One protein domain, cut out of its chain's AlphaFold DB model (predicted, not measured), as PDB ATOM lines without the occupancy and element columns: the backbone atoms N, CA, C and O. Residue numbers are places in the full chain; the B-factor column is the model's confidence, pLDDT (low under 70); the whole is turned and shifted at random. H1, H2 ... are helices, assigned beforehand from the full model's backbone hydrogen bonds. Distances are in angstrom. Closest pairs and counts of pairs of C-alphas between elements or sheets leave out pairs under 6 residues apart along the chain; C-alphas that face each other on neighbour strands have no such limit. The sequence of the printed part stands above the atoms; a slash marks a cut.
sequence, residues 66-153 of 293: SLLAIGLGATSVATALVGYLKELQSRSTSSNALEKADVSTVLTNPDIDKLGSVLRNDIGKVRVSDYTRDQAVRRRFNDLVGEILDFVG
ATOM      1  N   SER A  66      -4.832  14.353  26.463       79.00
ATOM      2  CA  SER A  66      -5.021  15.320  25.374       79.00
ATOM      3  C   SER A  66      -5.101  14.631  24.008       79.00
ATOM      4  O   SER A  66      -5.956  14.973  23.191       79.00
ATOM      5  N   LEU A  67      -4.264  13.615  23.770       78.88
ATOM      6  CA  LEU A  67      -4.281  12.842  22.527       78.88
ATOM      7  C   LEU A  67      -5.600  12.066  22.354       78.88
ATOM      8  O   LEU A  67      -6.166  12.038  21.261       78.88
ATOM      9  N   LEU A  68      -6.118  11.483  23.440       76.62
ATOM     10  CA  LEU A  68      -7.413  10.798  23.454       76.62
ATOM     11  C   LEU A  68      -8.578  11.759  23.190       76.62
ATOM     12  O   LEU A  68      -9.463  11.438  22.397       76.62
ATOM     13  N   ALA A  69      -8.567  12.945  23.803       77.50
ATOM     14  CA  ALA A  69      -9.596  13.959  23.586       77.50
ATOM     15  C   ALA A  69      -9.627  14.445  22.125       77.50
ATOM     16  O   ALA A  69     -10.701  14.547  21.531       77.50
ATOM     17  N   ILE A  70      -8.457  14.666  21.514       79.12
ATOM     18  CA  ILE A  70      -8.343  15.020  20.090       79.12
ATOM     19  C   ILE A  70      -8.850  13.872  19.206       79.12
ATOM     20  O   ILE A  70      -9.594  14.114  18.254       79.12
ATOM     21  N   GLY A  71      -8.512  12.623  19.542       78.75
ATOM     22  CA  GLY A  71      -8.993  11.439  18.827       78.75
ATOM     23  C   GLY A  71     -10.518  11.292  18.859       78.75
ATOM     24  O   GLY A  71     -11.137  11.056  17.821       78.75
ATOM     25  N   LEU A  72     -11.142  11.494  20.023       79.12
ATOM     26  CA  LEU A  72     -12.602  11.474  20.182       79.12
ATOM     27  C   LEU A  72     -13.283  12.655  19.472       79.12
ATOM     28  O   LEU A  72     -14.341  12.495  18.860       79.12
ATOM     29  N   GLY A  73     -12.659  13.834  19.489       76.50
ATOM     30  CA  GLY A  73     -13.121  14.983  18.714       76.50
ATOM     31  C   GLY A  73     -13.135  14.679  17.214       76.50
ATOM     32  O   GLY A  73     -14.156  14.870  16.551       76.50
ATOM     33  N   ALA A  74     -12.047  14.115  16.686       76.56
ATOM     34  CA  ALA A  74     -11.926  13.776  15.271       76.56
ATOM     35  C   ALA A  74     -12.954  12.724  14.815       76.56
ATOM     36  O   ALA A  74     -13.536  12.860  13.734       76.56
ATOM     37  N   THR A  75     -13.242  11.706  15.634       77.44
ATOM     38  CA  THR A  75     -14.250  10.684  15.299       77.44
ATOM     39  C   THR A  75     -15.674  11.241  15.315       77.44
ATOM     40  O   THR A  75     -16.482  10.875  14.457       77.44
ATOM     41  N   SER A  76     -15.987  12.175  16.220       76.69
ATOM     42  CA  SER A  76     -17.288  12.861  16.238       76.69
ATOM     43  C   SER A  76     -17.521  13.698  14.971       76.69
ATOM     44  O   SER A  76     -18.593  13.645  14.368       76.69
ATOM     45  N   VAL A  77     -16.487  14.394  14.486       75.56
ATOM     46  CA  VAL A  77     -16.559  15.171  13.242       75.56
ATOM     47  C   VAL A  77     -16.691  14.244  12.034       75.56
ATOM     48  O   VAL A  77     -17.522  14.487  11.161       75.56
ATOM     49  N   ALA A  78     -15.930  13.146  11.995       77.94
ATOM     50  CA  ALA A  78     -16.006  12.171  10.910       77.94
ATOM     51  C   ALA A  78     -17.389  11.500  10.823       77.94
ATOM     52  O   ALA A  78     -17.934  11.343   9.733       77.94
ATOM     53  N   THR A  79     -17.987  11.141  11.960       80.00
ATOM     54  CA  THR A  79     -19.335  10.546  11.999       80.00
ATOM     55  C   THR A  79     -20.416  11.541  11.581       80.00
ATOM     56  O   THR A  79     -21.284  11.184  10.782       80.00
ATOM     57  N   ALA A  80     -20.328  12.798  12.027       74.62
ATOM     58  CA  ALA A  80     -21.211  13.868  11.563       74.62
ATOM     59  C   ALA A  80     -21.079  14.102  10.047       74.62
ATOM     60  O   ALA A  80     -22.087  14.231   9.349       74.62
ATOM     61  N   LEU A  81     -19.851  14.078   9.519       77.25
ATOM     62  CA  LEU A  81     -19.578  14.233   8.093       77.25
ATOM     63  C   LEU A  81     -20.138  13.065   7.269       77.25
ATOM     64  O   LEU A  81     -20.772  13.291   6.242       77.25
ATOM     65  N   VAL A  82     -19.975  11.821   7.727       81.69
ATOM     66  CA  VAL A  82     -20.563  10.640   7.069       81.69
ATOM     67  C   VAL A  82     -22.093  10.706   7.084       81.69
ATOM     68  O   VAL A  82     -22.723  10.386   6.076       81.69
ATOM     69  N   GLY A  83     -22.700  11.145   8.192       78.19
ATOM     70  CA  GLY A  83     -24.145  11.371   8.280       78.19
ATOM     71  C   GLY A  83     -24.626  12.428   7.283       78.19
ATOM     72  O   GLY A  83     -25.592  12.198   6.557       78.19
ATOM     73  N   TYR A  84     -23.896  13.538   7.179       74.69
ATOM     74  CA  TYR A  84     -24.170  14.608   6.222       74.69
ATOM     75  C   TYR A  84     -24.025  14.150   4.761       74.69
ATOM     76  O   TYR A  84     -24.888  14.440   3.935       74.69
ATOM     77  N   LEU A  85     -22.986  13.374   4.436       76.44
ATOM     78  CA  LEU A  85     -22.782  12.830   3.089       76.44
ATOM     79  C   LEU A  85     -23.862  11.808   2.703       76.44
ATOM     80  O   LEU A  85     -24.351  11.843   1.576       76.44
ATOM     81  N   LYS A  86     -24.282  10.934   3.630       75.69
ATOM     82  CA  LYS A  86     -25.399   9.997   3.400       75.69
ATOM     83  C   LYS A  86     -26.722  10.727   3.173       75.69
ATOM     84  O   LYS A  86     -27.486  10.339   2.292       75.69
ATOM     85  N   GLU A  87     -26.973  11.791   3.928       73.25
ATOM     86  CA  GLU A  87     -28.141  12.660   3.757       73.25
ATOM     87  C   GLU A  87     -28.119  13.354   2.383       73.25
ATOM     88  O   GLU A  87     -29.122  13.345   1.671       73.25
ATOM     89  N   LEU A  88     -26.968  13.881   1.947       70.75
ATOM     90  CA  LEU A  88     -26.807  14.460   0.607       70.75
ATOM     91  C   LEU A  88     -27.019  13.430  -0.511       70.75
ATOM     92  O   LEU A  88     -27.669  13.732  -1.513       70.75
ATOM     93  N   GLN A  89     -26.513  12.207  -0.341       72.69
ATOM     94  CA  GLN A  89     -26.710  11.132  -1.310       72.69
ATOM     95  C   GLN A  89     -28.185  10.711  -1.390       72.69
ATOM     96  O   GLN A  89     -28.706  10.551  -2.493       72.69
ATOM     97  N   SER A  90     -28.872  10.622  -0.245       67.62
ATOM     98  CA  SER A  90     -30.315  10.355  -0.172       67.62
ATOM     99  C   SER A  90     -31.128  11.442  -0.882       67.62
ATOM    100  O   SER A  90     -32.036  11.130  -1.653       67.62
ATOM    101  N   ARG A  91     -30.767  12.718  -0.684       63.50
ATOM    102  CA  ARG A  91     -31.403  13.865  -1.358       63.50
ATOM    103  C   ARG A  91     -31.238  13.810  -2.873       63.50
ATOM    104  O   ARG A  91     -32.201  14.043  -3.598       63.50
ATOM    105  N   SER A  92     -30.049  13.442  -3.348       66.06
ATOM    106  CA  SER A  92     -29.784  13.246  -4.775       66.06
ATOM    107  C   SER A  92     -30.644  12.123  -5.361       66.06
ATOM    108  O   SER A  92     -31.262  12.308  -6.406       66.06
ATOM    109  N   THR A  93     -30.772  10.980  -4.678       65.94
ATOM    110  CA  THR A  93     -31.619   9.877  -5.161       65.94
ATOM    111  C   THR A  93     -33.107  10.224  -5.201       65.94
ATOM    112  O   THR A  93     -33.757   9.885  -6.188       65.94
ATOM    113  N   SER A  94     -33.643  10.936  -4.201       59.72
ATOM    114  CA  SER A  94     -35.055  11.352  -4.193       59.72
ATOM    115  C   SER A  94     -35.344  12.430  -5.248       59.72
ATOM    116  O   SER A  94     -36.360  12.360  -5.935       59.72
ATOM    117  N   SER A  95     -34.429  13.389  -5.441       61.56
ATOM    118  CA  SER A  95     -34.554  14.417  -6.486       61.56
ATOM    119  C   SER A  95     -34.468  13.817  -7.892       61.56
ATOM    120  O   SER A  95     -35.282  14.151  -8.750       61.56
ATOM    121  N   ASN A  96     -33.529  12.892  -8.119       64.94
ATOM    122  CA  ASN A  96     -33.336  12.235  -9.414       64.94
ATOM    123  C   ASN A  96     -34.461  11.248  -9.761       64.94
ATOM    124  O   ASN A  96     -34.740  11.047 -10.940       64.94
ATOM    125  N   ALA A  97     -35.098  10.625  -8.762       64.56
ATOM    126  CA  ALA A  97     -36.265   9.771  -8.986       64.56
ATOM    127  C   ALA A  97     -37.450  10.584  -9.535       64.56
ATOM    128  O   ALA A  97     -38.092  10.158 -10.486       64.56
ATOM    129  N   LEU A  98     -37.669  11.791  -9.002       59.81
ATOM    130  CA  LEU A  98     -38.710  12.703  -9.488       59.81
ATOM    131  C   LEU A  98     -38.339  13.401 -10.804       59.81
ATOM    132  O   LEU A  98     -39.220  13.775 -11.561       59.81
ATOM    133  N   GLU A  99     -37.049  13.580 -11.094       65.88
ATOM    134  CA  GLU A  99     -36.578  14.196 -12.346       65.88
ATOM    135  C   GLU A  99     -36.676  13.260 -13.557       65.88
ATOM    136  O   GLU A  99     -36.797  13.721 -14.686       65.88
ATOM    137  N   LYS A 100     -36.632  11.943 -13.326       58.44
ATOM    138  CA  LYS A 100     -36.769  10.917 -14.372       58.44
ATOM    139  C   LYS A 100     -38.194  10.418 -14.572       58.44
ATOM    140  O   LYS A 100     -38.414   9.643 -15.503       58.44
ATOM    141  N   ALA A 101     -39.128  10.814 -13.710       61.31
ATOM    142  CA  ALA A 101     -40.539  10.558 -13.924       61.31
ATOM    143  C   ALA A 101     -40.978  11.417 -15.117       61.31
ATOM    144  O   ALA A 101     -41.375  12.568 -14.972       61.31
ATOM    145  N   ASP A 102     -40.812  10.879 -16.323       63.91
ATOM    146  CA  ASP A 102     -41.254  11.512 -17.559       63.91
ATOM    147  C   ASP A 102     -42.765  11.312 -17.694       63.91
ATOM    148  O   ASP A 102     -43.269  10.472 -18.444       63.91
ATOM    149  N   VAL A 103     -43.487  12.053 -16.856       61.19
ATOM    150  CA  VAL A 103     -44.943  11.996 -16.720       61.19
ATOM    151  C   VAL A 103     -45.609  12.313 -18.055       61.19
ATOM    152  O   VAL A 103     -46.567  11.643 -18.430       61.19
ATOM    153  N   SER A 104     -45.017  13.207 -18.850       60.78
ATOM    154  CA  SER A 104     -45.500  13.563 -20.189       60.78
ATOM    155  C   SER A 104     -45.667  12.350 -21.125       60.78
ATOM    156  O   SER A 104     -46.621  12.277 -21.906       60.78
ATOM    157  N   THR A 105     -44.802  11.342 -20.988       63.31
ATOM    158  CA  THR A 105     -44.842  10.103 -21.779       63.31
ATOM    159  C   THR A 105     -45.890   9.105 -21.259       63.31
ATOM    160  O   THR A 105     -46.370   8.249 -22.007       63.31
ATOM    161  N   VAL A 106     -46.276   9.206 -19.984       60.84
ATOM    162  CA  VAL A 106     -47.291   8.344 -19.356       60.84
ATOM    163  C   VAL A 106     -48.697   8.912 -19.546       60.84
ATOM    164  O   VAL A 106     -49.602   8.151 -19.860       60.84
ATOM    165  N   LEU A 107     -48.876  10.233 -19.476       61.91
ATOM    166  CA  LEU A 107     -50.178  10.889 -19.683       61.91
ATOM    167  C   LEU A 107     -50.617  10.941 -21.153       61.91
ATOM    168  O   LEU A 107     -51.752  11.281 -21.467       61.91
ATOM    169  N   THR A 108     -49.734  10.604 -22.088       66.00
ATOM    170  CA  THR A 108     -50.078  10.476 -23.512       66.00
ATOM    171  C   THR A 108     -50.495   9.055 -23.894       66.00
ATOM    172  O   THR A 108     -50.882   8.815 -25.039       66.00
ATOM    173  N   ASN A 109     -50.443   8.103 -22.955       66.44
ATOM    174  CA  ASN A 109     -50.742   6.699 -23.198       66.44
ATOM    175  C   ASN A 109     -51.805   6.217 -22.191       66.44
ATOM    176  O   ASN A 109     -51.528   6.220 -20.996       66.44
ATOM    177  N   PRO A 110     -53.001   5.773 -22.620       64.62
ATOM    178  CA  PRO A 110     -54.107   5.380 -21.731       64.62
ATOM    179  C   PRO A 110     -53.884   4.046 -20.985       64.62
ATOM    180  O   PRO A 110     -54.824   3.321 -20.668       64.62
ATOM    181  N   ASP A 111     -52.632   3.690 -20.717       79.19
ATOM    182  CA  ASP A 111     -52.227   2.439 -20.091       79.19
ATOM    183  C   ASP A 111     -52.171   2.598 -18.562       79.19
ATOM    184  O   ASP A 111     -51.233   3.172 -17.998       79.19
ATOM    185  N   ILE A 112     -53.194   2.073 -17.884       76.75
ATOM    186  CA  ILE A 112     -53.348   2.144 -16.425       76.75
ATOM    187  C   ILE A 112     -52.188   1.478 -15.668       76.75
ATOM    188  O   ILE A 112     -51.843   1.909 -14.564       76.75
ATOM    189  N   ASP A 113     -51.534   0.478 -16.265       79.81
ATOM    190  CA  ASP A 113     -50.418  -0.225 -15.632       79.81
ATOM    191  C   ASP A 113     -49.172   0.666 -15.567       79.81
ATOM    192  O   ASP A 113     -48.423   0.642 -14.581       79.81
ATOM    193  N   LYS A 114     -48.974   1.529 -16.572       78.50
ATOM    194  CA  LYS A 114     -47.900   2.533 -16.558       78.50
ATOM    195  C   LYS A 114     -48.155   3.610 -15.515       78.50
ATOM    196  O   LYS A 114     -47.231   3.946 -14.773       78.50
ATOM    197  N   LEU A 115     -49.392   4.091 -15.400       78.31
ATOM    198  CA  LEU A 115     -49.771   5.038 -14.349       78.31
ATOM    199  C   LEU A 115     -49.542   4.431 -12.955       78.31
ATOM    200  O   LEU A 115     -48.904   5.044 -12.098       78.31
ATOM    201  N   GLY A 116     -49.976   3.185 -12.749       77.31
ATOM    202  CA  GLY A 116     -49.741   2.443 -11.509       77.31
ATOM    203  C   GLY A 116     -48.254   2.257 -11.189       77.31
ATOM    204  O   GLY A 116     -47.856   2.336 -10.022       77.31
ATOM    205  N   SER A 117     -47.416   2.054 -12.210       81.50
ATOM    206  CA  SER A 117     -45.961   1.987 -12.060       81.50
ATOM    207  C   SER A 117     -45.373   3.319 -11.587       81.50
ATOM    208  O   SER A 117     -44.605   3.301 -10.628       81.50
ATOM    209  N   VAL A 118     -45.766   4.458 -12.168       80.94
ATOM    210  CA  VAL A 118     -45.302   5.797 -11.739       80.94
ATOM    211  C   VAL A 118     -45.727   6.094 -10.300       80.94
ATOM    212  O   VAL A 118     -44.904   6.474  -9.463       80.94
ATOM    213  N   LEU A 119     -46.994   5.831  -9.961       79.12
ATOM    214  CA  LEU A 119     -47.506   6.004  -8.599       79.12
ATOM    215  C   LEU A 119     -46.697   5.187  -7.584       79.12
ATOM    216  O   LEU A 119     -46.329   5.681  -6.520       79.12
ATOM    217  N   ARG A 120     -46.392   3.926  -7.898       79.44
ATOM    218  CA  ARG A 120     -45.684   3.038  -6.970       79.44
ATOM    219  C   ARG A 120     -44.185   3.323  -6.907       79.44
ATOM    220  O   ARG A 120     -43.602   3.297  -5.824       79.44
ATOM    221  N   ASN A 121     -43.558   3.533  -8.059       79.12
ATOM    222  CA  ASN A 121     -42.105   3.562  -8.189       79.12
ATOM    223  C   ASN A 121     -41.512   4.957  -8.038       79.12
ATOM    224  O   ASN A 121     -40.356   5.032  -7.614       79.12
ATOM    225  N   ASP A 122     -42.272   6.010  -8.323       81.06
ATOM    226  CA  ASP A 122     -41.777   7.384  -8.285       81.06
ATOM    227  C   ASP A 122     -42.421   8.140  -7.121       81.06
ATOM    228  O   ASP A 122     -41.715   8.560  -6.201       81.06
ATOM    229  N   ILE A 123     -43.758   8.196  -7.061       81.44
ATOM    230  CA  ILE A 123     -44.472   8.867  -5.956       81.44
ATOM    231  C   ILE A 123     -44.305   8.105  -4.642       81.44
ATOM    232  O   ILE A 123     -43.942   8.688  -3.621       81.44
ATOM    233  N   GLY A 124     -44.526   6.790  -4.660       77.38
ATOM    234  CA  GLY A 124     -44.504   5.939  -3.468       77.38
ATOM    235  C   GLY A 124     -43.148   5.879  -2.759       77.38
ATOM    236  O   GLY A 124     -43.078   5.467  -1.600       77.38
ATOM    237  N   LYS A 125     -42.064   6.309  -3.420       81.19
ATOM    238  CA  LYS A 125     -40.722   6.394  -2.824       81.19
ATOM    239  C   LYS A 125     -40.448   7.727  -2.128       81.19
ATOM    240  O   LYS A 125     -39.482   7.807  -1.366       81.19
ATOM    241  N   VAL A 126     -41.274   8.752  -2.348       78.75
ATOM    242  CA  VAL A 126     -41.137  10.044  -1.667       78.75
ATOM    243  C   VAL A 126     -41.536   9.873  -0.207       78.75
ATOM    244  O   VAL A 126     -42.691   9.619   0.130       78.75
ATOM    245  N   ARG A 127     -40.567  10.016   0.699       77.06
ATOM    246  CA  ARG A 127     -40.839   9.965   2.136       77.06
ATOM    247  C   ARG A 127     -41.520  11.257   2.581       77.06
ATOM    248  O   ARG A 127     -41.174  12.345   2.127       77.06
ATOM    249  N   VAL A 128     -42.407  11.159   3.572       69.88
ATOM    250  CA  VAL A 128     -43.070  12.328   4.188       69.88
ATOM    251  C   VAL A 128     -42.048  13.340   4.732       69.88
ATOM    252  O   VAL A 128     -42.254  14.552   4.650       69.88
ATOM    253  N   SER A 129     -40.909  12.865   5.248       65.00
ATOM    254  CA  SER A 129     -39.802  13.723   5.694       65.00
ATOM    255  C   SER A 129     -39.235  14.592   4.575       65.00
ATOM    256  O   SER A 129     -38.912  15.753   4.808       65.00
ATOM    257  N   ASP A 130     -39.135  14.046   3.367       72.56
ATOM    258  CA  ASP A 130     -38.525  14.721   2.223       72.56
ATOM    259  C   ASP A 130     -39.503  15.773   1.692       72.56
ATOM    260  O   ASP A 130     -39.137  16.930   1.509       72.56
ATOM    261  N   TYR A 131     -40.788  15.416   1.602       78.69
ATOM    262  CA  TYR A 131     -41.872  16.336   1.246       78.69
ATOM    263  C   TYR A 131     -41.996  17.533   2.215       78.69
ATOM    264  O   TYR A 131     -42.216  18.682   1.811       78.69
ATOM    265  N   THR A 132     -41.841  17.296   3.521       70.88
ATOM    266  CA  THR A 132     -41.972  18.346   4.552       70.88
ATOM    267  C   THR A 132     -40.738  19.239   4.677       70.88
ATOM    268  O   THR A 132     -40.883  20.410   5.036       70.88
ATOM    269  N   ARG A 133     -39.540  18.735   4.362       67.31
ATOM    270  CA  ARG A 133     -38.276  19.475   4.526       67.31
ATOM    271  C   ARG A 133     -37.769  20.133   3.245       67.31
ATOM    272  O   ARG A 133     -37.069  21.136   3.344       67.31
ATOM    273  N   ASP A 134     -38.118  19.606   2.074       78.19
ATOM    274  CA  ASP A 134     -37.625  20.090   0.785       78.19
ATOM    275  C   ASP A 134     -38.762  20.699  -0.056       78.19
ATOM    276  O   ASP A 134     -39.700  20.025  -0.491       78.19
ATOM    277  N   GLN A 135     -38.684  22.015  -0.280       71.25
ATOM    278  CA  GLN A 135     -39.686  22.753  -1.051       71.25
ATOM    279  C   GLN A 135     -39.701  22.342  -2.533       71.25
ATOM    280  O   GLN A 135     -40.762  22.399  -3.155       71.25
ATOM    281  N   ALA A 136     -38.565  21.933  -3.103       77.12
ATOM    282  CA  ALA A 136     -38.488  21.503  -4.495       77.12
ATOM    283  C   ALA A 136     -39.164  20.139  -4.682       77.12
ATOM    284  O   ALA A 136     -39.979  19.993  -5.592       77.12
ATOM    285  N   VAL A 137     -38.907  19.186  -3.777       76.56
ATOM    286  CA  VAL A 137     -39.605  17.884  -3.746       76.56
ATOM    287  C   VAL A 137     -41.110  18.090  -3.603       76.56
ATOM    288  O   VAL A 137     -41.881  17.484  -4.340       76.56
ATOM    289  N   ARG A 138     -41.535  18.988  -2.706       81.81
ATOM    290  CA  ARG A 138     -42.953  19.315  -2.506       81.81
ATOM    291  C   ARG A 138     -43.626  19.859  -3.759       81.81
ATOM    292  O   ARG A 138     -44.711  19.403  -4.093       81.81
ATOM    293  N   ARG A 139     -43.003  20.841  -4.421       80.69
ATOM    294  CA  ARG A 139     -43.538  21.412  -5.667       80.69
ATOM    295  C   ARG A 139     -43.685  20.324  -6.723       80.69
ATOM    296  O   ARG A 139     -44.796  20.088  -7.157       80.69
ATOM    297  N   ARG A 140     -42.614  19.572  -6.997       76.38
ATOM    298  CA  ARG A 140     -42.623  18.486  -7.990       76.38
ATOM    299  C   ARG A 140     -43.666  17.411  -7.685       76.38
ATOM    300  O   ARG A 140     -44.353  16.961  -8.588       76.38
ATOM    301  N   PHE A 141     -43.790  17.005  -6.422       83.62
ATOM    302  CA  PHE A 141     -44.810  16.047  -5.999       83.62
ATOM    303  C   PHE A 141     -46.220  16.579  -6.276       83.62
ATOM    304  O   PHE A 141     -47.048  15.853  -6.813       83.62
ATOM    305  N   ASN A 142     -46.488  17.839  -5.923       80.12
ATOM    306  CA  ASN A 142     -47.794  18.457  -6.143       80.12
ATOM    307  C   ASN A 142     -48.100  18.653  -7.629       80.12
ATOM    308  O   ASN A 142     -49.228  18.394  -8.026       80.12
ATOM    309  N   ASP A 143     -47.112  19.067  -8.423       81.31
ATOM    310  CA  ASP A 143     -47.242  19.217  -9.875       81.31
ATOM    311  C   ASP A 143     -47.610  17.863 -10.501       81.31
ATOM    312  O   ASP A 143     -48.600  17.749 -11.210       81.31
ATOM    313  N   LEU A 144     -46.885  16.804 -10.133       80.44
ATOM    314  CA  LEU A 144     -47.082  15.456 -10.661       80.44
ATOM    315  C   LEU A 144     -48.418  14.829 -10.225       80.44
ATOM    316  O   LEU A 144     -49.079  14.170 -11.022       80.44
ATOM    317  N   VAL A 145     -48.846  15.039  -8.976       82.56
ATOM    318  CA  VAL A 145     -50.188  14.635  -8.524       82.56
ATOM    319  C   VAL A 145     -51.267  15.435  -9.253       82.56
ATOM    320  O   VAL A 145     -52.270  14.846  -9.643       82.56
ATOM    321  N   GLY A 146     -51.061  16.738  -9.460       78.50
ATOM    322  CA  GLY A 146     -51.965  17.593 -10.228       78.50
ATOM    323  C   GLY A 146     -52.149  17.088 -11.655       78.50
ATOM    324  O   GLY A 146     -53.271  16.817 -12.056       78.50
ATOM    325  N   GLU A 147     -51.057  16.835 -12.377       77.50
ATOM    326  CA  GLU A 147     -51.117  16.316 -13.747       77.50
ATOM    327  C   GLU A 147     -51.789  14.930 -13.838       77.50
ATOM    328  O   GLU A 147     -52.501  14.643 -14.799       77.50
ATOM    329  N   ILE A 148     -51.596  14.061 -12.836       76.69
ATOM    330  CA  ILE A 148     -52.299  12.769 -12.763       76.69
ATOM    331  C   ILE A 148     -53.799  12.971 -12.538       76.69
ATOM    332  O   ILE A 148     -54.593  12.269 -13.161       76.69
ATOM    333  N   LEU A 149     -54.192  13.891 -11.654       75.50
ATOM    334  CA  LEU A 149     -55.601  14.209 -11.411       75.50
ATOM    335  C   LEU A 149     -56.257  14.795 -12.669       75.50
ATOM    336  O   LEU A 149     -57.340  14.349 -13.038       75.50
ATOM    337  N   ASP A 150     -55.561  15.696 -13.366       71.94
ATOM    338  CA  ASP A 150     -56.006  16.273 -14.638       71.94
ATOM    339  C   ASP A 150     -56.183  15.186 -15.717       71.94
ATOM    340  O   ASP A 150     -57.162  15.189 -16.461       71.94
ATOM    341  N   PHE A 151     -55.252  14.226 -15.802       74.75
ATOM    342  CA  PHE A 151     -55.289  13.142 -16.792       74.75
ATOM    343  C   PHE A 151     -56.334  12.067 -16.511       74.75
ATOM    344  O   PHE A 151     -56.978  11.588 -17.444       74.75
ATOM    345  N   VAL A 152     -56.494  11.663 -15.246       71.94
ATOM    346  CA  VAL A 152     -57.552  10.720 -14.844       71.94
ATOM    347  C   VAL A 152     -58.929  11.293 -15.189       71.94
ATOM    348  O   VAL A 152     -59.879  10.528 -15.336       71.94
ATOM    349  N   GLY A 153     -58.998  12.606 -15.416       56.00
ATOM    350  CA  GLY A 153     -60.225  13.325 -15.630       56.00
ATOM    351  C   GLY A 153     -60.908  13.419 -14.286       56.00
ATOM    352  O   GLY A 153     -61.325  12.417 -13.698       56.00
TER     353      GLY A 153
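This is residues 66 to 153 of the 293 residues of an uncharacterized protein of Jiangella sp. DSM 45060 (UniProt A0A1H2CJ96). A long helix, H1, sticks out with residues 66 to 89 from a small head that holds its last residues and four shorter helices, H2 to H5. The 88 printed residues, all helix in class with no named strand, are extended, with a radius of gyration of the C-alphas of 19.3 A and spans of 69 by 20 by 15 A.

H1, residues 66 to 99, touches H5, residues 135 to 152, with residues 94 to 98 alone, the same way at a shallow tilt of 23 degrees; the closest C-alphas, of Ser 95 and Val 137, are 6.7 A apart. H4, residues 128 to 133, touches H5 only at the corner, closest at C-alphas 131 and 138, 4.9 A. H2, residues 103 to 106, only just touches H3, residues 112 to 121, with 3 pairs of C-alphas within 8 A, the closest Val 106 and Lys 114 at 6.5 A. H3 and H5 are near each other. Every O i to N i+4 pair is within hydrogen-bond range in H1, H3, H4 and H5; H2 is too short for one.

H1, 49.2 A long, begins at C-alpha 66 (-5.021, 15.320, 25.374). H5, 25.6 A, ends at C-alpha 152 (-57.552, 10.720, -14.844).

The printed part has no cut and no long link. pLDDT is under 70 for 25 residues, among them 90 to 110.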